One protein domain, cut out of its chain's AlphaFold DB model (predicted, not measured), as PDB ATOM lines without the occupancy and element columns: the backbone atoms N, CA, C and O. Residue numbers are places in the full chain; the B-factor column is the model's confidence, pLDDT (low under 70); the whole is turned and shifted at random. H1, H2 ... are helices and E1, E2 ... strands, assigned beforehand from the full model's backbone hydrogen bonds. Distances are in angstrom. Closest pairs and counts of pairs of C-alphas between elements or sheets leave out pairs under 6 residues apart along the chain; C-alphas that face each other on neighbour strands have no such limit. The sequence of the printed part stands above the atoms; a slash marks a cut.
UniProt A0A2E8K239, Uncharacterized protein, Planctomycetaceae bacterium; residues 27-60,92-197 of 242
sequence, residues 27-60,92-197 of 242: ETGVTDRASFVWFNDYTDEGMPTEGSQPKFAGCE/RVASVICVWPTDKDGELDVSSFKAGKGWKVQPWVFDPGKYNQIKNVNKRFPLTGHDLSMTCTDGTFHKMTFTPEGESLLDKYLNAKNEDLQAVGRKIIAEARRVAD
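What this domain is: This is residues 27 to 60 and 92 to 197 of the 242 residues of an uncharacterized protein of Planctomycetaceae bacterium (UniProt A0A2E8K239). A strongly twisted sheet splays into two parts, E2, E3 and E4 in one and the hairpin E5 and E6 in the other, with E1 joining them in the middle. The long helix H4 packs over E3 and E4, H2 reaches from Arg 92 in E3 to E6, H3 packs on H4 and grazes the sheet, and H1 lies off the sheet. The printed part has 140 residues, with four named helices and six named strands in the order E1, E2, E3, H1, E4, H2, E5, E6, H3, H4. The class is mixed, helices and strands; the sheet is branched and its neighbour pairs are antiparallel. The whole is compact, with a radius of gyration of the C-alphas of 14.4 A and spans of 42 by 32 by 28 A.

How they stand to each other: E1, residues 31 to 36, has E3, residues 92 to 99, on one side and E5, residues 146 to 154, on the other side. Its pairing is staggered: residues 31 to 34 pair with E5, N 34 and O 148 being 2.9 A apart, and residues 34 to 36 with E3, N 98 and O 35 being 2.9 A apart. E3 bends by 58 degrees at residue 96. E2, residues 57 to 60, lies on the same side of E3 as E1, with N 57 and O 94 at 2.9 A; E4, residues 120 to 126, lies on the other side, with N 99 and O 120 at 2.8 A. E6, residues 159 to 167, forms a hairpin with E5, with N 149 and O 163 at 2.9 A. H2, residues 128 to 138, is on the sheet at a height of 6.4 A, over none of its strands; its closest C-alphas to E6 are Val 137 and Pro 164, 6.4 A. H4, residues 179 to 197, is on the sheet at a height of 9.2 A, over E3 and E4, and runs along the strands at 19 degrees to E3 on the local plane; the closest C-alphas of E4 and H4 are Val 121 and Ala 192, 6.1 A. H3, residues 169 to 174, only grazes the sheet with residues 169 to 171. H3 touches residues 181 to 186 of H4 alone, closest at the C-alphas of Tyr 173 and Gly 185, 4.8 A; their lines are only just about perpendicular, at 71 degrees. H1, residues 110 to 114, is not on the sheet, and is close to but not clearly touching H4. In H1, H2, H3 and H4 every O i to N i+4 pair is within hydrogen-bond range.

Where its parts are: E1 begins at C-alpha 31 (-6.384, -4.287, 49.271). E3 is 20.3 A long, E4 17.7 A, H2 15.0 A, E5 24.8 A and E6 24.7 A. H4 is 27.2 A long and ends at C-alpha 197 (17.460, 7.165, 41.956).

The domain as a whole: The two C-alphas farthest apart, those of Glu 60 and Asn 178, are 44.0 A apart. Residues 61 to 91 are cut out, and C-alphas 60 and 92 are 6.5 A apart across the cut. The link from E1 to E2 is long, 20 residues. The mean pLDDT of the printed part is 94.3, and no printed residue is under 70.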
ATOM      1  N   GLU A  27      -0.987  -8.411  45.818       93.81
ATOM      2  CA  GLU A  27      -1.466  -9.776  46.019       93.81
ATOM      3  C   GLU A  27      -2.948  -9.890  45.637       93.81
ATOM      4  O   GLU A  27      -3.738  -8.973  45.847       93.81
ATOM      5  N   THR A  28      -3.340 -11.012  45.029       94.62
ATOM      6  CA  THR A  28      -4.721 -11.187  44.545       94.62
ATOM      7  C   THR A  28      -5.704 -11.214  45.701       94.62
ATOM      8  O   THR A  28      -5.527 -11.985  46.637       94.62
ATOM      9  N   GLY A  29      -6.773 -10.428  45.601       93.94
ATOM     10  CA  GLY A  29      -7.791 -10.327  46.644       93.94
ATOM     11  C   GLY A  29      -7.355  -9.510  47.859       93.94
ATOM     12  O   GLY A  29      -8.133  -9.420  48.802       93.94
ATOM     13  N   VAL A  30      -6.158  -8.914  47.833       96.25
ATOM     14  CA  VAL A  30      -5.675  -7.997  48.866       96.25
ATOM     15  C   VAL A  30      -5.913  -6.558  48.424       96.25
ATOM     16  O   VAL A  30      -5.732  -6.202  47.250       96.25
ATOM     17  N   THR A  31      -6.325  -5.739  49.385       97.56
ATOM     18  CA  THR A  31      -6.384  -4.287  49.271       97.56
ATOM     19  C   THR A  31      -5.251  -3.687  50.085       97.56
ATOM     20  O   THR A  31      -5.211  -3.848  51.295       97.56
ATOM     21  N   ASP A  32      -4.344  -2.972  49.427       97.62
ATOM     22  CA  ASP A  32      -3.302  -2.205  50.103       97.62
ATOM     23  C   ASP A  32      -3.720  -0.736  50.224       97.62
ATOM     24  O   ASP A  32      -4.317  -0.175  49.303       97.62
ATOM     25  N   ARG A  33      -3.324  -0.067  51.309       97.94
ATOM     26  CA  ARG A  33      -3.343   1.402  51.400       97.94
ATOM     27  C   ARG A  33      -1.949   1.947  51.118       97.94
ATOM     28  O   ARG A  33      -0.980   1.507  51.738       97.94
ATOM     29  N   ALA A  34      -1.834   2.942  50.242       98.31
ATOM     30  CA  ALA A  34      -0.546   3.534  49.896       98.31
ATOM     31  C   ALA A  34      -0.590   5.057  49.725       98.31
ATOM     32  O   ALA A  34      -1.537   5.604  49.164       98.31
ATOM     33  N   SER A  35       0.490   5.729  50.130       98.12
ATOM     34  CA  SER A  35       0.759   7.127  49.761       98.12
ATOM     35  C   SER A  35       1.715   7.186  48.572       98.12
ATOM     36  O   SER A  35       2.672   6.407  48.498       98.12
ATOM     37  N   PHE A  36       1.540   8.163  47.683       97.25
ATOM     38  CA  PHE A  36       2.634   8.568  46.798       97.25
ATOM     39  C   PHE A  36       3.695   9.304  47.613       97.25
ATOM     40  O   PHE A  36       3.361  10.099  48.485       97.25
ATOM     41  N   VAL A  37       4.972   9.018  47.352       96.81
ATOM     42  CA  VAL A  37       6.088   9.574  48.148       96.81
ATOM     43  C   VAL A  37       7.215  10.164  47.299       96.81
ATOM     44  O   VAL A  37       8.186  10.714  47.820       96.81
ATOM     45  N   TRP A  38       7.077  10.082  45.975       96.00
ATOM     46  CA  TRP A  38       7.956  10.734  45.017       96.00
ATOM     47  C   TRP A  38       7.219  11.876  44.333       96.00
ATOM     48  O   TRP A  38       6.233  11.638  43.642       96.00
ATOM     49  N   PHE A  39       7.698  13.100  44.528       94.62
ATOM     50  CA  PHE A  39       7.055  14.329  44.079       94.62
ATOM     51  C   PHE A  39       7.966  15.117  43.137       94.62
ATOM     52  O   PHE A  39       9.167  14.854  43.027       94.62
ATOM     53  N   ASN A  40       7.372  16.040  42.384       93.00
ATOM     54  CA  ASN A  40       8.097  16.895  41.445       93.00
ATOM     55  C   ASN A  40       8.917  17.992  42.129       93.00
ATOM     56  O   ASN A  40       9.882  18.456  41.527       93.00
ATOM     57  N   ASP A  41       8.544  18.372  43.345       90.00
ATOM     58  CA  ASP A  41       9.155  19.474  44.067       90.00
ATOM     59  C   ASP A  41       9.135  19.221  45.580       90.00
ATOM     60  O   ASP A  41       8.242  18.542  46.101       90.00
ATOM     61  N   TYR A  42      10.160  19.731  46.260       87.00
ATOM     62  CA  TYR A  42      10.370  19.557  47.690       87.00
ATOM     63  C   TYR A  42      10.950  20.827  48.323       87.00
ATOM     64  O   TYR A  42      11.787  21.494  47.724       87.00
ATOM     65  N   THR A  43      10.565  21.112  49.564       88.25
ATOM     66  CA  THR A  43      11.211  22.118  50.410       88.25
ATOM     67  C   THR A  43      12.642  21.695  50.757       88.25
ATOM     68  O   THR A  43      13.015  20.522  50.621       88.25
ATOM     69  N   ASP A  44      13.428  22.631  51.292       82.50
ATOM     70  CA  ASP A  44      14.795  22.375  51.773       82.50
ATOM     71  C   ASP A  44      14.847  21.305  52.878       82.50
ATOM     72  O   ASP A  44      15.790  20.522  52.966       82.50
ATOM     73  N   GLU A  45      13.785  21.203  53.678       75.94
ATOM     74  CA  GLU A  45      13.616  20.178  54.720       75.94
ATOM     75  C   GLU A  45      13.208  18.806  54.155       75.94
ATOM     76  O   GLU A  45      13.064  17.821  54.880       75.94
ATOM     77  N   GLY A  46      13.029  18.730  52.837       76.56
ATOM     78  CA  GLY A  46      12.674  17.531  52.103       76.56
ATOM     79  C   GLY A  46      11.180  17.238  52.040       76.56
ATOM     80  O   GLY A  46      10.799  16.170  51.577       76.56
ATOM     81  N   MET A  47      10.325  18.164  52.457       83.62
ATOM     82  CA  MET A  47       8.869  18.004  52.429       83.62
ATOM     83  C   MET A  47       8.323  18.271  51.028       83.62
ATOM     84  O   MET A  47       8.886  19.115  50.346       83.62
ATOM     85  N   PRO A  48       7.243  17.628  50.562       86.56
ATOM     86  CA  PRO A  48       6.587  18.049  49.324       86.56
ATOM     87  C   PRO A  48       6.118  19.507  49.443       86.56
ATOM     88  O   PRO A  48       5.532  19.881  50.460       86.56
ATOM     89  N   THR A  49       6.379  20.342  48.435       88.62
ATOM     90  CA  THR A  49       5.920  21.743  48.441       88.62
ATOM     91  C   THR A  49       4.406  21.839  48.257       88.62
ATOM     92  O   THR A  49       3.757  20.917  47.745       88.62
ATOM     93  N   GLU A  50       3.816  22.967  48.657       86.69
ATOM     94  CA  GLU A  50       2.413  23.251  48.357       86.69
ATOM     95  C   GLU A  50       2.190  23.244  46.835       86.69
ATOM     96  O   GLU A  50       2.946  23.841  46.071       86.69
ATOM     97  N   GLY A  51       1.166  22.522  46.373       85.69
ATOM     98  CA  GLY A  51       0.889  22.359  44.943       85.69
ATOM     99  C   GLY A  51       1.762  21.323  44.225       85.69
ATOM    100  O   GLY A  51       1.515  21.056  43.044       85.69
ATOM    101  N   SER A  52       2.720  20.690  44.916       91.06
ATOM    102  CA  SER A  52       3.467  19.552  44.373       91.06
ATOM    103  C   SER A  52       2.526  18.437  43.903       91.06
ATOM    104  O   SER A  52       1.361  18.332  44.295       91.06
ATOM    105  N   GLN A  53       3.017  17.615  42.983       93.44
ATOM    106  CA  GLN A  53       2.274  16.498  42.413       93.44
ATOM    107  C   GLN A  53       3.132  15.240  42.470       93.44
ATOM    108  O   GLN A  53       4.360  15.338  42.338       93.44
ATOM    109  N   PRO A  54       2.518  14.051  42.615       95.25
ATOM    110  CA  PRO A  54       3.251  12.809  42.460       95.25
ATOM    111  C   PRO A  54       3.995  12.788  41.123       95.25
ATOM    112  O   PRO A  54       3.446  13.117  40.066       95.25
ATOM    113  N   LYS A  55       5.266  12.410  41.177       96.31
ATOM    114  CA  LYS A  55       6.143  12.295  40.023       96.31
ATOM    115  C   LYS A  55       6.034  10.897  39.435       96.31
ATOM    116  O   LYS A  55       5.943   9.890  40.141       96.31
ATOM    117  N   PHE A  56       6.063  10.851  38.112       96.50
ATOM    118  CA  PHE A  56       6.022   9.623  37.338       96.50
ATOM    119  C   PHE A  56       7.123   9.664  36.285       96.50
ATOM    120  O   PHE A  56       7.390  10.714  35.701       96.50
ATOM    121  N   ALA A  57       7.731   8.515  36.019       95.81
ATOM    122  CA  ALA A  57       8.591   8.297  34.865       95.81
ATOM    123  C   ALA A  57       7.891   7.335  33.906       95.81
ATOM    124  O   ALA A  57       7.214   6.409  34.346       95.81
ATOM    125  N   GLY A  58       8.039   7.543  32.602       94.06
ATOM    126  CA  GLY A  58       7.456   6.671  31.589       94.06
ATOM    127  C   GLY A  58       8.465   6.322  30.508       94.06
ATOM    128  O   GLY A  58       9.342   7.125  30.204       94.06
ATOM    129  N   CYS A  59       8.335   5.132  29.927       95.62
ATOM    130  CA  CYS A  59       9.093   4.742  28.742       95.62
ATOM    131  C   CYS A  59       8.310   3.771  27.849       95.62
ATOM    132  O   CYS A  59       7.363   3.111  28.293       95.62
ATOM    133  N   GLU A  60       8.720   3.686  26.583       97.44
ATOM    134  CA  GLU A  60       8.456   2.532  25.722       97.44
ATOM    135  C   GLU A  60       9.608   1.531  25.909       97.44
ATOM    136  O   GLU A  60      10.773   1.914  26.013       97.44
ATOM    137  N   ARG A  92       5.248   1.666  29.807       95.25
ATOM    138  CA  ARG A  92       5.189   1.521  31.260       95.25
ATOM    139  C   ARG A  92       5.435   2.843  31.943       95.25
ATOM    140  O   ARG A  92       6.172   3.687  31.447       95.25
ATOM    141  N   VAL A  93       4.787   2.976  33.086       95.88
ATOM    142  CA  VAL A  93       4.887   4.107  33.994       95.88
ATOM    143  C   VAL A  93       5.459   3.583  35.302       95.88
ATOM    144  O   VAL A  93       5.155   2.460  35.706       95.88
ATOM    145  N   ALA A  94       6.298   4.372  35.952       96.38
ATOM    146  CA  ALA A  94       6.814   4.085  37.271       96.38
ATOM    147  C   ALA A  94       6.646   5.281  38.200       96.38
ATOM    148  O   ALA A  94       6.757   6.433  37.779       96.38
ATOM    149  N   SER A  95       6.410   4.990  39.472       97.62
ATOM    150  CA  SER A  95       6.499   5.950  40.570       97.62
ATOM    151  C   SER A  95       7.017   5.248  41.830       97.62
ATOM    152  O   SER A  95       7.326   4.054  41.793       97.62
ATOM    153  N   VAL A  96       7.121   5.977  42.939       97.56
ATOM    154  CA  VAL A  96       7.469   5.419  44.249       97.56
ATOM    155  C   VAL A  96       6.302   5.636  45.198       97.56
ATOM    156  O   VAL A  96       5.794   6.753  45.333       97.56
ATOM    157  N   ILE A  97       5.901   4.556  45.861       98.06
ATOM    158  CA  ILE A  97       4.817   4.548  46.839       98.06
ATOM    159  C   ILE A  97       5.331   4.072  48.197       98.06
ATOM    160  O   ILE A  97       6.306   3.322  48.277       98.06
ATOM    161  N   CYS A  98       4.664   4.510  49.257       98.25
ATOM    162  CA  CYS A  98       4.792   3.949  50.592       98.25
ATOM    163  C   CYS A  98       3.541   3.125  50.877       98.25
ATOM    164  O   CYS A  98       2.453   3.689  50.972       98.25
ATOM    165  N   VAL A  99       3.699   1.808  50.984       98.19
ATOM    166  CA  VAL A  99       2.626   0.884  51.359       98.19
ATOM    167  C   VAL A  99       2.551   0.824  52.878       98.19
ATOM    168  O   VAL A  99       3.567   0.613  53.549       98.19
ATOM    169  N   TRP A 100       1.356   1.037  53.414       98.12
ATOM    170  CA  TRP A 100       1.096   1.090  54.848       98.12
ATOM    171  C   TRP A 100       0.809  -0.300  55.422       98.12
ATOM    172  O   TRP A 100       0.316  -1.170  54.701       98.12
ATOM    173  N   PRO A 101       1.100  -0.533  56.717       96.69
ATOM    174  CA  PRO A 101       0.753  -1.792  57.361       96.69
ATOM    175  C   PRO A 101      -0.769  -1.906  57.448       96.69
ATOM    176  O   PRO A 101      -1.412  -1.193  58.214       96.69
ATOM    177  N   THR A 102      -1.338  -2.785  56.638       96.81
ATOM    178  CA  THR A 102      -2.779  -3.022  56.550       96.81
ATOM    179  C   THR A 102      -3.058  -4.511  56.677       96.81
ATOM    180  O   THR A 102      -2.157  -5.338  56.498       96.81
ATOM    181  N   ASP A 103      -4.289  -4.857  57.040       95.62
ATOM    182  CA  ASP A 103      -4.779  -6.213  56.833       95.62
ATOM    183  C   ASP A 103      -5.140  -6.452  55.354       95.62
ATOM    184  O   ASP A 103      -4.967  -5.589  54.495       95.62
ATOM    185  N   LYS A 104      -5.631  -7.653  55.039       94.62
ATOM    186  CA  LYS A 104      -5.985  -8.039  53.664       94.62
ATOM    187  C   LYS A 104      -7.095  -7.176  53.043       94.62
ATOM    188  O   LYS A 104      -7.200  -7.128  51.820       94.62
ATOM    189  N   ASP A 105      -7.930  -6.552  53.871       94.88
ATOM    190  CA  ASP A 105      -9.080  -5.760  53.447       94.88
ATOM    191  C   ASP A 105      -8.699  -4.273  53.293       94.88
ATOM    192  O   ASP A 105      -9.493  -3.477  52.791       94.88
ATOM    193  N   GLY A 106      -7.448  -3.914  53.616       93.81
ATOM    194  CA  GLY A 106      -6.904  -2.561  53.514       93.81
ATOM    195  C   GLY A 106      -7.075  -1.736  54.782       93.81
ATOM    196  O   GLY A 106      -6.727  -0.551  54.789       93.81
ATOM    197  N   GLU A 107      -7.568  -2.344  55.862       96.50
ATOM    198  CA  GLU A 107      -7.738  -1.661  57.136       96.50
ATOM    199  C   GLU A 107      -6.385  -1.463  57.814       96.50
ATOM    200  O   GLU A 107      -5.549  -2.367  57.894       96.50
ATOM    201  N   LEU A 108      -6.148  -0.244  58.296       97.12
ATOM    202  CA  LEU A 108      -4.866   0.149  58.870       97.12
ATOM    203  C   LEU A 108      -4.590  -0.610  60.173       97.12
ATOM    204  O   LEU A 108      -5.358  -0.516  61.133       97.12
ATOM    205  N   ASP A 109      -3.415  -1.233  60.279       97.31
ATOM    206  CA  ASP A 109      -2.881  -1.657  61.570       97.31
ATOM    207  C   ASP A 109      -2.433  -0.418  62.360       97.31
ATOM    208  O   ASP A 109      -1.293   0.058  62.288       97.31
ATOM    209  N   VAL A 110      -3.373   0.109  63.145       96.25
ATOM    210  CA  VAL A 110      -3.188   1.299  63.982       96.25
ATOM    211  C   VAL A 110      -2.035   1.123  64.970       96.25
ATOM    212  O   VAL A 110      -1.369   2.104  65.307       96.25
ATOM    213  N   SER A 111      -1.782  -0.100  65.446       96.56
ATOM    214  CA  SER A 111      -0.722  -0.363  66.419       96.56
ATOM    215  C   SER A 111       0.660  -0.204  65.782       96.56
ATOM    216  O   SER A 111       1.492   0.546  66.302       96.56
ATOM    217  N   SER A 112       0.865  -0.801  64.604       96.56
ATOM    218  CA  SER A 112       2.094  -0.660  63.820       96.56
ATOM    219  C   SER A 112       2.303   0.778  63.352       96.56
ATOM    220  O   SER A 112       3.404   1.317  63.498       96.56
ATOM    221  N   PHE A 113       1.240   1.436  62.877       96.25
ATOM    222  CA  PHE A 113       1.299   2.833  62.453       96.25
ATOM    223  C   PHE A 113       1.701   3.767  63.605       96.25
ATOM    224  O   PHE A 113       2.631   4.561  63.468       96.25
ATOM    225  N   LYS A 114       1.080   3.658  64.786       95.06
ATOM    226  CA  LYS A 114       1.463   4.484  65.948       95.06
ATOM    227  C   LYS A 114       2.878   4.195  66.447       95.06
ATOM    228  O   LYS A 114       3.505   5.080  67.018       95.06
ATOM    229  N   ALA A 115       3.381   2.983  66.229       94.94
ATOM    230  CA  ALA A 115       4.750   2.605  66.559       94.94
ATOM    231  C   ALA A 115       5.781   3.012  65.486       94.94
ATOM    232  O   ALA A 115       6.966   2.722  65.663       94.94
ATOM    233  N   GLY A 116       5.364   3.634  64.375       95.62
ATOM    234  CA  GLY A 116       6.269   4.036  63.292       95.62
ATOM    235  C   GLY A 116       6.824   2.868  62.467       95.62
ATOM    236  O   GLY A 116       7.910   2.982  61.893       95.62
ATOM    237  N   LYS A 117       6.133   1.721  62.449       95.44
ATOM    238  CA  LYS A 117       6.616   0.442  61.901       95.44
ATOM    239  C   LYS A 117       5.699  -0.096  60.801       95.44
ATOM    240  O   LYS A 117       4.577   0.359  60.631       95.44
ATOM    241  N   GLY A 118       6.194  -1.088  60.059       94.12
ATOM    242  CA  GLY A 118       5.404  -1.887  59.111       94.12
ATOM    243  C   GLY A 118       5.175  -1.264  57.730       94.12
ATOM    244  O   GLY A 118       4.760  -1.974  56.819       94.12
ATOM    245  N   TRP A 119       5.497   0.017  57.543       97.44
ATOM    246  CA  TRP A 119       5.477   0.671  56.235       97.44
ATOM    247  C   TRP A 119       6.623   0.187  55.332       97.44
ATOM    248  O   TRP A 119       7.674  -0.248  55.815       97.44
ATOM    249  N   LYS A 120       6.431   0.273  54.010       97.38
ATOM    250  CA  LYS A 120       7.431  -0.113  53.001       97.38
ATOM    251  C   LYS A 120       7.453   0.882  51.847       97.38
ATOM    252  O   LYS A 120       6.433   1.085  51.195       97.38
ATOM    253  N   VAL A 121       8.619   1.446  51.546       97.12
ATOM    254  CA  VAL A 121       8.805   2.303  50.369       97.12
ATOM    255  C   VAL A 121       9.296   1.461  49.201       97.12
ATOM    256  O   VAL A 121      10.333   0.803  49.286       97.12
ATOM    257  N   GLN A 122       8.541   1.454  48.105       96.62
ATOM    258  CA  GLN A 122       8.801   0.564  46.979       96.62
ATOM    259  C   GLN A 122       8.603   1.279  45.639       96.62
ATOM    260  O   GLN A 122       7.680   2.088  45.491       96.62
ATOM    261  N   PRO A 123       9.425   0.959  44.622       96.31
ATOM    262  CA  PRO A 123       9.129   1.364  43.263       96.31
ATOM    263  C   PRO A 123       7.924   0.568  42.764       96.31
ATOM    264  O   PRO A 123       7.824  -0.645  42.969       96.31
ATOM    265  N   TRP A 124       7.022   1.238  42.062       96.50
ATOM    266  CA  TRP A 124       5.865   0.615  41.444       96.50
ATOM    267  C   TRP A 124       5.882   0.880  39.948       96.50
ATOM    268  O   TRP A 124       5.836   2.028  39.518       96.50
ATOM    269  N   VAL A 125       5.957  -0.194  39.160       94.50
ATOM    270  CA  VAL A 125       5.957  -0.149  37.696       94.50
ATOM    271  C   VAL A 125       4.660  -0.753  37.181       94.50
ATOM    272  O   VAL A 125       4.355  -1.911  37.466       94.50
ATOM    273  N   PHE A 126       3.920   0.007  36.386       95.12
ATOM    274  CA  PHE A 126       2.573  -0.338  35.956       95.12
ATOM    275  C   PHE A 126       2.272   0.159  34.535       95.12
ATOM    276  O   PHE A 126       3.087   0.822  33.892       95.12
ATOM    277  N   ASP A 127       1.126  -0.240  33.986       94.81
ATOM    278  CA  ASP A 127       0.692   0.142  32.641       94.81
ATOM    279  C   ASP A 127       0.006   1.528  32.602       94.81
ATOM    280  O   ASP A 127      -0.531   1.990  33.611       94.81
ATOM    281  N   PRO A 128      -0.045   2.200  31.436       95.31
ATOM    282  CA  PRO A 128      -0.699   3.505  31.303       95.31
ATOM    283  C   PRO A 128      -2.193   3.523  31.666       95.31
ATOM    284  O   PRO A 128      -2.725   4.573  32.028       95.31
ATOM    285  N   GLY A 129      -2.887   2.382  31.591       95.69
ATOM    286  CA  GLY A 129      -4.293   2.280  31.977       95.69
ATOM    287  C   GLY A 129      -4.490   2.594  33.457       95.69
ATOM    288  O   GLY A 129      -5.346   3.410  33.805       95.69
ATOM    289  N   LYS A 130      -3.641   2.030  34.323       96.38
ATOM    290  CA  LYS A 130      -3.630   2.339  35.764       96.38
ATOM    291  C   LYS A 130      -3.279   3.808  36.028       96.38
ATOM    292  O   LYS A 130      -3.958   4.450  36.823       96.38
ATOM    293  N   TYR A 131      -2.312   4.378  35.300       96.75
ATOM    294  CA  TYR A 131      -1.991   5.814  35.399       96.75
ATOM    295  C   TYR A 131      -3.220   6.695  35.152       96.75
ATOM    296  O   TYR A 131      -3.494   7.606  35.928       96.75
ATOM    297  N   ASN A 132      -3.993   6.411  34.102       96.44
ATOM    298  CA  ASN A 132      -5.178   7.200  33.771       96.44
ATOM    299  C   ASN A 132      -6.263   7.126  34.858       96.44
ATOM    300  O   ASN A 132      -6.911   8.137  35.141       96.44
ATOM    301  N   GLN A 133      -6.438   5.965  35.496       96.12
ATOM    302  CA  GLN A 133      -7.354   5.816  36.633       96.12
ATOM    303  C   GLN A 133      -6.897   6.665  37.827       96.12
ATOM    304  O   GLN A 133      -7.669   7.477  38.335       96.12
ATOM    305  N   ILE A 134      -5.619   6.556  38.204       96.62
ATOM    306  CA  ILE A 134      -5.014   7.315  39.311       96.62
ATOM    307  C   ILE A 134      -5.078   8.820  39.038       96.62
ATOM    308  O   ILE A 134      -5.461   9.597  39.907       96.62
ATOM    309  N   LYS A 135      -4.779   9.250  37.807       96.25
ATOM    310  CA  LYS A 135      -4.886  10.652  37.385       96.25
ATOM    311  C   LYS A 135      -6.305  11.192  37.569       96.25
ATOM    312  O   LYS A 135      -6.466  12.351  37.939       96.25
ATOM    313  N   ASN A 136      -7.332  10.383  37.309       95.19
ATOM    314  CA  ASN A 136      -8.718  10.790  37.524       95.19
ATOM    315  C   ASN A 136      -9.085  10.867  39.011       95.19
ATOM    316  O   ASN A 136      -9.804  11.792  39.382       95.19
ATOM    317  N   VAL A 137      -8.559   9.967  39.849       95.81
ATOM    318  CA  VAL A 137      -8.686  10.062  41.316       95.81
ATOM    319  C   VAL A 137      -8.035  11.357  41.818       95.81
ATOM    320  O   VAL A 137      -8.701  12.162  42.467       95.81
ATOM    321  N   ASN A 138      -6.793  11.624  41.400       95.38
ATOM    322  CA  ASN A 138      -5.998  12.785  41.815       95.38
ATOM    323  C   ASN A 138      -6.665  14.138  41.520       95.38
ATOM    324  O   ASN A 138      -6.450  15.105  42.241       95.38
ATOM    325  N   LYS A 139      -7.498  14.227  40.470       94.25
ATOM    326  CA  LYS A 139      -8.242  15.459  40.141       94.25
ATOM    327  C   LYS A 139      -9.221  15.883  41.235       94.25
ATOM    328  O   LYS A 139      -9.507  17.068  41.348       94.25
ATOM    329  N   ARG A 140      -9.804  14.920  41.957       92.94
ATOM    330  CA  ARG A 140     -10.808  15.174  43.006       92.94
ATOM    331  C   ARG A 140     -10.225  15.026  44.405       92.94
ATOM    332  O   ARG A 140     -10.641  15.741  45.303       92.94
ATOM    333  N   PHE A 141      -9.268  14.118  44.555       95.88
ATOM    334  CA  PHE A 141      -8.604  13.795  45.809       95.88
ATOM    335  C   PHE A 141      -7.094  13.874  45.572       95.88
ATOM    336  O   PHE A 141      -6.496  12.874  45.168       95.88
ATOM    337  N   PRO A 142      -6.482  15.064  45.722       94.88
ATOM    338  CA  PRO A 142      -5.056  15.242  45.479       94.88
ATOM    339  C   PRO A 142      -4.227  14.274  46.323       94.88
ATOM    340  O   PRO A 142      -4.322  14.276  47.550       94.88
ATOM    341  N   LEU A 143      -3.405  13.464  45.658       95.06
ATOM    342  CA  LEU A 143      -2.624  12.362  46.235       95.06
ATOM    343  C   LEU A 143      -1.384  12.832  47.011       95.06
ATOM    344  O   LEU A 143      -0.623  12.018  47.524       95.06
ATOM    345  N   THR A 144      -1.166  14.144  47.090       92.25
ATOM    346  CA  THR A 144      -0.308  14.756  48.109       92.25
ATOM    347  C   THR A 144      -0.960  14.720  49.493       92.25
ATOM    348  O   THR A 144      -0.268  14.506  50.482       92.25
ATOM    349  N   GLY A 145      -2.285  14.893  49.562       93.44
ATOM    350  CA  GLY A 145      -3.054  14.974  50.808       93.44
ATOM    351  C   GLY A 145      -3.966  13.778  51.089       93.44
ATOM    352  O   GLY A 145      -4.572  13.726  52.155       93.44
ATOM    353  N   HIS A 146      -4.063  12.817  50.171       96.75
ATOM    354  CA  HIS A 146      -4.908  11.626  50.301       96.75
ATOM    355  C   HIS A 146      -4.116  10.371  49.953       96.75
ATOM    356  O   HIS A 146      -3.249  10.411  49.075       96.75
ATOM    357  N   ASP A 147      -4.450   9.257  50.597       97.94
ATOM    358  CA  ASP A 147      -3.922   7.958  50.197       97.94
ATOM    359  C   ASP A 147      -4.759   7.347  49.072       97.94
ATOM    360  O   ASP A 147      -5.831   7.825  48.683       97.94
ATOM    361  N   LEU A 148      -4.232   6.255  48.536       97.81
ATOM    362  CA  LEU A 148      -4.885   5.416  47.556       97.81
ATOM    363  C   LEU A 148      -5.103   4.032  48.160       97.81
ATOM    364  O   LEU A 148      -4.153   3.392  48.607       97.81
ATOM    365  N   SER A 149      -6.342   3.563  48.123       97.94
ATOM    366  CA  SER A 149      -6.653   2.151  48.308       97.94
ATOM    367  C   SER A 149      -6.491   1.434  46.965       97.94
ATOM    368  O   SER A 149      -6.956   1.909  45.921       97.94
ATOM    369  N   MET A 150      -5.736   0.341  46.980       97.88
ATOM    370  CA  MET A 150      -5.216  -0.375  45.820       97.88
ATOM    371  C   MET A 150      -5.592  -1.856  45.929       97.88
ATOM    372  O   MET A 150      -4.868  -2.646  46.528       97.88
ATOM    373  N   THR A 151      -6.709  -2.253  45.324       97.25
ATOM    374  CA  THR A 151      -7.182  -3.648  45.363       97.25
ATOM    375  C   THR A 151      -6.765  -4.396  44.110       97.25
ATOM    376  O   THR A 151      -7.067  -3.947  43.001       97.25
ATOM    377  N   CYS A 152      -6.131  -5.565  44.243       95.31
ATOM    378  CA  CYS A 152      -5.887  -6.439  43.096       95.31
ATOM    379  C   CYS A 152      -7.015  -7.450  42.907       95.31
ATOM    380  O   CYS A 152      -7.189  -8.388  43.679       95.31
ATOM    381  N   THR A 153      -7.774  -7.262  41.832       92.81
ATOM    382  CA  THR A 153      -8.956  -8.069  41.507       92.81
ATOM    383  C   THR A 153      -8.623  -9.317  40.690       92.81
ATOM    384  O   THR A 153      -9.441 -10.226  40.595       92.81
ATOM    385  N   ASP A 154      -7.431  -9.370  40.093       89.50
ATOM    386  CA  ASP A 154      -6.969 -10.472  39.247       89.50
ATOM    387  C   ASP A 154      -5.436 -10.487  39.231       89.50
ATOM    388  O   ASP A 154      -4.815  -9.619  38.611       89.50
ATOM    389  N   GLY A 155      -4.819 -11.458  39.909       85.25
ATOM    390  CA  GLY A 155      -3.361 -11.575  39.982       85.25
ATOM    391  C   GLY A 155      -2.695 -12.016  38.694       85.25
ATOM    392  O   GLY A 155      -1.559 -11.626  38.445       85.25
ATOM    393  N   THR A 156      -3.382 -12.785  37.846       84.06
ATOM    394  CA  THR A 156      -2.800 -13.281  36.591       84.06
ATOM    395  C   THR A 156      -2.458 -12.122  35.664       84.06
ATOM    396  O   THR A 156      -1.389 -12.096  35.056       84.06
ATOM    397  N   PHE A 157      -3.343 -11.129  35.596       83.44
ATOM    398  CA  PHE A 157      -3.145  -9.932  34.777       83.44
ATOM    399  C   PHE A 157      -2.775  -8.689  35.598       83.44
ATOM    400  O   PHE A 157      -2.659  -7.597  35.035       83.44
ATOM    401  N   HIS A 158      -2.607  -8.840  36.917       86.62
ATOM    402  CA  HIS A 158      -2.488  -7.748  37.886       86.62
ATOM    403  C   HIS A 158      -3.506  -6.627  37.610       86.62
ATOM    404  O   HIS A 158      -3.140  -5.448  37.482       86.62
ATOM    405  N   LYS A 159      -4.788  -6.976  37.434       92.19
ATOM    406  CA  LYS A 159      -5.846  -5.958  37.346       92.19
ATOM    407  C   LYS A 159      -6.033  -5.359  38.727       92.19
ATOM    408  O   LYS A 159      -6.007  -6.069  39.731       92.19
ATOM    409  N   MET A 160      -6.171  -4.042  38.755       96.25
ATOM    410  CA  MET A 160      -6.276  -3.289  39.993       96.25
ATOM    411  C   MET A 160      -7.412  -2.286  39.905       96.25
ATOM    412  O   MET A 160      -7.673  -1.739  38.831       96.25
ATOM    413  N   THR A 161      -8.031  -2.048  41.050       95.62
ATOM    414  CA  THR A 161      -9.005  -0.989  41.276       95.62
ATOM    415  C   THR A 161      -8.401   0.006  42.253       95.62
ATOM    416  O   THR A 161      -7.720  -0.386  43.200       95.62
ATOM    417  N   PHE A 162      -8.637   1.291  41.998       97.19
ATOM    418  CA  PHE A 162      -8.112   2.375  42.815       97.19
ATOM    419  C   PHE A 162      -9.249   3.233  43.338       97.19
ATOM    420  O   PHE A 162     -10.047   3.752  42.551       97.19
ATOM    421  N   THR A 163      -9.291   3.417  44.650       96.56
ATOM    422  CA  THR A 163     -10.239   4.316  45.305       96.56
ATOM    423  C   THR A 163      -9.482   5.298  46.192       96.56
ATOM    424  O   THR A 163      -8.482   4.919  46.802       96.56
ATOM    425  N   PRO A 164      -9.903   6.571  46.246       96.00
ATOM    426  CA  PRO A 164      -9.325   7.521  47.193       96.00
ATOM    427  C   PRO A 164      -9.540   7.011  48.619       96.00
ATOM    428  O   PRO A 164     -10.613   6.496  48.928       96.00
ATOM    429  N   GLU A 165      -8.531   7.162  49.469       95.62
ATOM    430  CA  GLU A 165      -8.535   6.638  50.832       95.62
ATOM    431  C   GLU A 165      -8.080   7.718  51.815       95.62
ATOM    432  O   GLU A 165      -6.894   8.020  51.911       95.62
ATOM    433  N   GLY A 166      -9.041   8.287  52.545       93.06
ATOM    434  CA  GLY A 166      -8.823   9.211  53.657       93.06
ATOM    435  C   GLY A 166      -7.750  10.292  53.451       93.06
ATOM    436  O   GLY A 166      -7.403  10.686  52.342       93.06
ATOM    437  N   GLU A 167      -7.236  10.797  54.569       94.12
ATOM    438  CA  GLU A 167      -6.082  11.701  54.594       94.12
ATOM    439  C   GLU A 167      -4.774  10.922  54.413       94.12
ATOM    440  O   GLU A 167      -4.657   9.784  54.876       94.12
ATOM    441  N   SER A 168      -3.770  11.568  53.824       95.69
ATOM    442  CA  SER A 168      -2.429  11.011  53.647       95.69
ATOM    443  C   SER A 168      -1.791  10.637  54.987       95.69
ATOM    444  O   SER A 168      -1.537  11.488  55.844       95.69
ATOM    445  N   LEU A 169      -1.494   9.351  55.177       97.25
ATOM    446  CA  LEU A 169      -0.775   8.883  56.365       97.25
ATOM    447  C   LEU A 169       0.676   9.387  56.400       97.25
ATOM    448  O   LEU A 169       1.223   9.596  57.486       97.25
ATOM    449  N   LEU A 170       1.280   9.641  55.234       96.19
ATOM    450  CA  LEU A 170       2.581  10.303  55.152       96.19
ATOM    451  C   LEU A 170       2.478  11.713  55.736       96.19
ATOM    452  O   LEU A 170       3.287  12.078  56.585       96.19
ATOM    453  N   ASP A 171       1.476  12.482  55.308       93.69
ATOM    454  CA  ASP A 171       1.268  13.853  55.776       93.69
ATOM    455  C   ASP A 171       1.055  13.896  57.297       93.69
ATOM    456  O   ASP A 171       1.657  14.713  57.995       93.69
ATOM    457  N   LYS A 172       0.322  12.917  57.850       95.44
ATOM    458  CA  LYS A 172       0.166  12.759  59.307       95.44
ATOM    459  C   LYS A 172       1.481  12.563  60.044       95.44
ATOM    460  O   LYS A 172       1.624  13.098  61.141       95.44
ATOM    461  N   TYR A 173       2.422  11.796  59.494       96.06
ATOM    462  CA  TYR A 173       3.752  11.694  60.092       96.06
ATOM    463  C   TYR A 173       4.525  12.994  59.947       96.06
ATOM    464  O   TYR A 173       5.051  13.493  60.933       96.06
ATOM    465  N   LEU A 174       4.573  13.567  58.749       93.50
ATOM    466  CA  LEU A 174       5.368  14.761  58.486       93.50
ATOM    467  C   LEU A 174       4.920  15.986  59.311       93.50
ATOM    468  O   LEU A 174       5.760  16.786  59.727       93.50
ATOM    469  N   ASN A 175       3.624  16.077  59.618       92.88
ATOM    470  CA  ASN A 175       3.027  17.123  60.452       92.88
ATOM    471  C   ASN A 175       2.770  16.678  61.905       92.88
ATOM    472  O   ASN A 175       2.057  17.354  62.656       92.88
ATOM    473  N   ALA A 176       3.314  15.534  62.333       94.81
ATOM    474  CA  ALA A 176       3.135  15.053  63.696       94.81
ATOM    475  C   ALA A 176       3.801  15.997  64.709       94.81
ATOM    476  O   ALA A 176       4.951  16.393  64.555       94.81
ATOM    477  N   LYS A 177       3.105  16.276  65.819       94.94
ATOM    478  CA  LYS A 177       3.691  16.981  66.978       94.94
ATOM    479  C   LYS A 177       4.731  16.140  67.724       94.94
ATOM    480  O   LYS A 177       5.536  16.677  68.471       94.94
ATOM    481  N   ASN A 178       4.647  14.819  67.584       95.06
ATOM    482  CA  ASN A 178       5.615  13.894  68.151       95.06
ATOM    483  C   ASN A 178       6.827  13.819  67.209       95.06
ATOM    484  O   ASN A 178       6.688  13.365  66.073       95.06
ATOM    485  N   GLU A 179       7.994  14.238  67.701       95.62
ATOM    486  CA  GLU A 179       9.238  14.301  66.925       95.62
ATOM    487  C   GLU A 179       9.687  12.939  66.377       95.62
ATOM    488  O   GLU A 179      10.199  12.883  65.257       95.62
ATOM    489  N   ASP A 180       9.439  11.839  67.098       95.44
ATOM    490  CA  ASP A 180       9.777  10.486  66.640       95.44
ATOM    491  C   ASP A 180       8.940  10.102  65.418       95.44
ATOM    492  O   ASP A 180       9.461   9.593  64.423       95.44
ATOM    493  N   LEU A 181       7.636  10.390  65.451       95.19
ATOM    494  CA  LEU A 181       6.745  10.141  64.313       95.19
ATOM    495  C   LEU A 181       7.079  11.054  63.131       95.19
ATOM    496  O   LEU A 181       7.067  10.614  61.981       95.19
ATOM    497  N   GLN A 182       7.460  12.298  63.411       95.06
ATOM    498  CA  GLN A 182       7.933  13.217  62.384       95.06
ATOM    499  C   GLN A 182       9.221  12.726  61.716       95.06
ATOM    500  O   GLN A 182       9.366  12.783  60.491       95.06
ATOM    501  N   ALA A 183      10.145  12.173  62.505       94.94
ATOM    502  CA  ALA A 183      11.364  11.558  62.001       94.94
ATOM    503  C   ALA A 183      11.071  10.330  61.123       94.94
ATOM    504  O   ALA A 183      11.764  10.129  60.123       94.94
ATOM    505  N   VAL A 184      10.026   9.548  61.427       96.62
ATOM    506  CA  VAL A 184       9.564   8.454  60.553       96.62
ATOM    507  C   VAL A 184       9.114   8.989  59.193       96.62
ATOM    508  O   VAL A 184       9.547   8.462  58.169       96.62
ATOM    509  N   GLY A 185       8.323  10.066  59.158       95.81
ATOM    510  CA  GLY A 185       7.917  10.706  57.902       95.81
ATOM    511  C   GLY A 185       9.118  11.158  57.061       95.81
ATOM    512  O   GLY A 185       9.229  10.806  55.883       95.81
ATOM    513  N   ARG A 186      10.086  11.855  57.676       94.38
ATOM    514  CA  ARG A 186      11.332  12.262  56.996       94.38
ATOM    515  C   ARG A 186      12.134  11.063  56.483       94.38
ATOM    516  O   ARG A 186      12.678  11.103  55.379       94.38
ATOM    517  N   LYS A 187      12.180   9.974  57.254       95.50
ATOM    518  CA  LYS A 187      12.840   8.724  56.854       95.50
ATOM    519  C   LYS A 187      12.180   8.101  55.621       95.50
ATOM    520  O   LYS A 187      12.902   7.660  54.728       95.50
ATOM    521  N   ILE A 188      10.848   8.097  55.544       96.75
ATOM    522  CA  ILE A 188      10.095   7.609  54.377       96.75
ATOM    523  C   ILE A 188      10.461   8.412  53.126       96.75
ATOM    524  O   ILE A 188      10.798   7.820  52.103       96.75
ATOM    525  N   ILE A 189      10.485   9.745  53.207       95.12
ATOM    526  CA  ILE A 189      10.909  10.605  52.089       95.12
ATOM    527  C   ILE A 189      12.356  10.321  51.671       95.12
ATOM    528  O   ILE A 189      12.653  10.191  50.482       95.12
ATOM    529  N   ALA A 190      13.277  10.217  52.632       92.88
ATOM    530  CA  ALA A 190      14.678   9.925  52.339       92.88
ATOM    531  C   ALA A 190      14.846   8.551  51.666       92.88
ATOM    532  O   ALA A 190      15.693   8.373  50.789       92.88
ATOM    533  N   GLU A 191      14.039   7.562  52.049       94.56
ATOM    534  CA  GLU A 191      13.979   6.270  51.368       94.56
ATOM    535  C   GLU A 191      13.371   6.371  49.972       94.56
ATOM    536  O   GLU A 191      13.924   5.797  49.035       94.56
ATOM    537  N   ALA A 192      12.312   7.160  49.805       94.31
ATOM    538  CA  ALA A 192      11.678   7.388  48.514       94.31
ATOM    539  C   ALA A 192      12.650   7.985  47.498       94.31
ATOM    540  O   ALA A 192      12.686   7.532  46.358       94.31
ATOM    541  N   ARG A 193      13.489   8.938  47.922       91.25
ATOM    542  CA  ARG A 193      14.550   9.520  47.087       91.25
ATOM    543  C   ARG A 193      15.575   8.468  46.655       91.25
ATOM    544  O   ARG A 193      15.803   8.308  45.463       91.25
ATOM    545  N   ARG A 194      16.084   7.667  47.600       91.12
ATOM    546  CA  ARG A 194      17.019   6.563  47.295       91.12
ATOM    547  C   ARG A 194      16.422   5.535  46.330       91.12
ATOM    548  O   ARG A 194      17.126   5.005  45.477       91.12
ATOM    549  N   VAL A 195      15.133   5.224  46.470       92.56
ATOM    550  CA  VAL A 195      14.423   4.326  45.547       92.56
ATOM    551  C   VAL A 195      14.236   4.987  44.178       92.56
ATOM    552  O   VAL A 195      14.438   4.335  43.153       92.56
ATOM    553  N   ALA A 196      13.897   6.278  44.148       92.00
ATOM    554  CA  ALA A 196      13.707   7.040  42.920       92.00
ATOM    555  C   ALA A 196      14.990   7.131  42.074       92.00
ATOM    556  O   ALA A 196      14.894   7.069  40.851       92.00
ATOM    557  N   ASP A 197      16.178   7.174  42.685       90.19
ATOM    558  CA  ASP A 197      17.460   7.165  41.956       90.19
ATOM    559  C   ASP A 197      17.626   5.911  41.074       90.19
ATOM    560  O   ASP A 197      18.257   5.944  40.016       90.19
TER     561      ASP A 197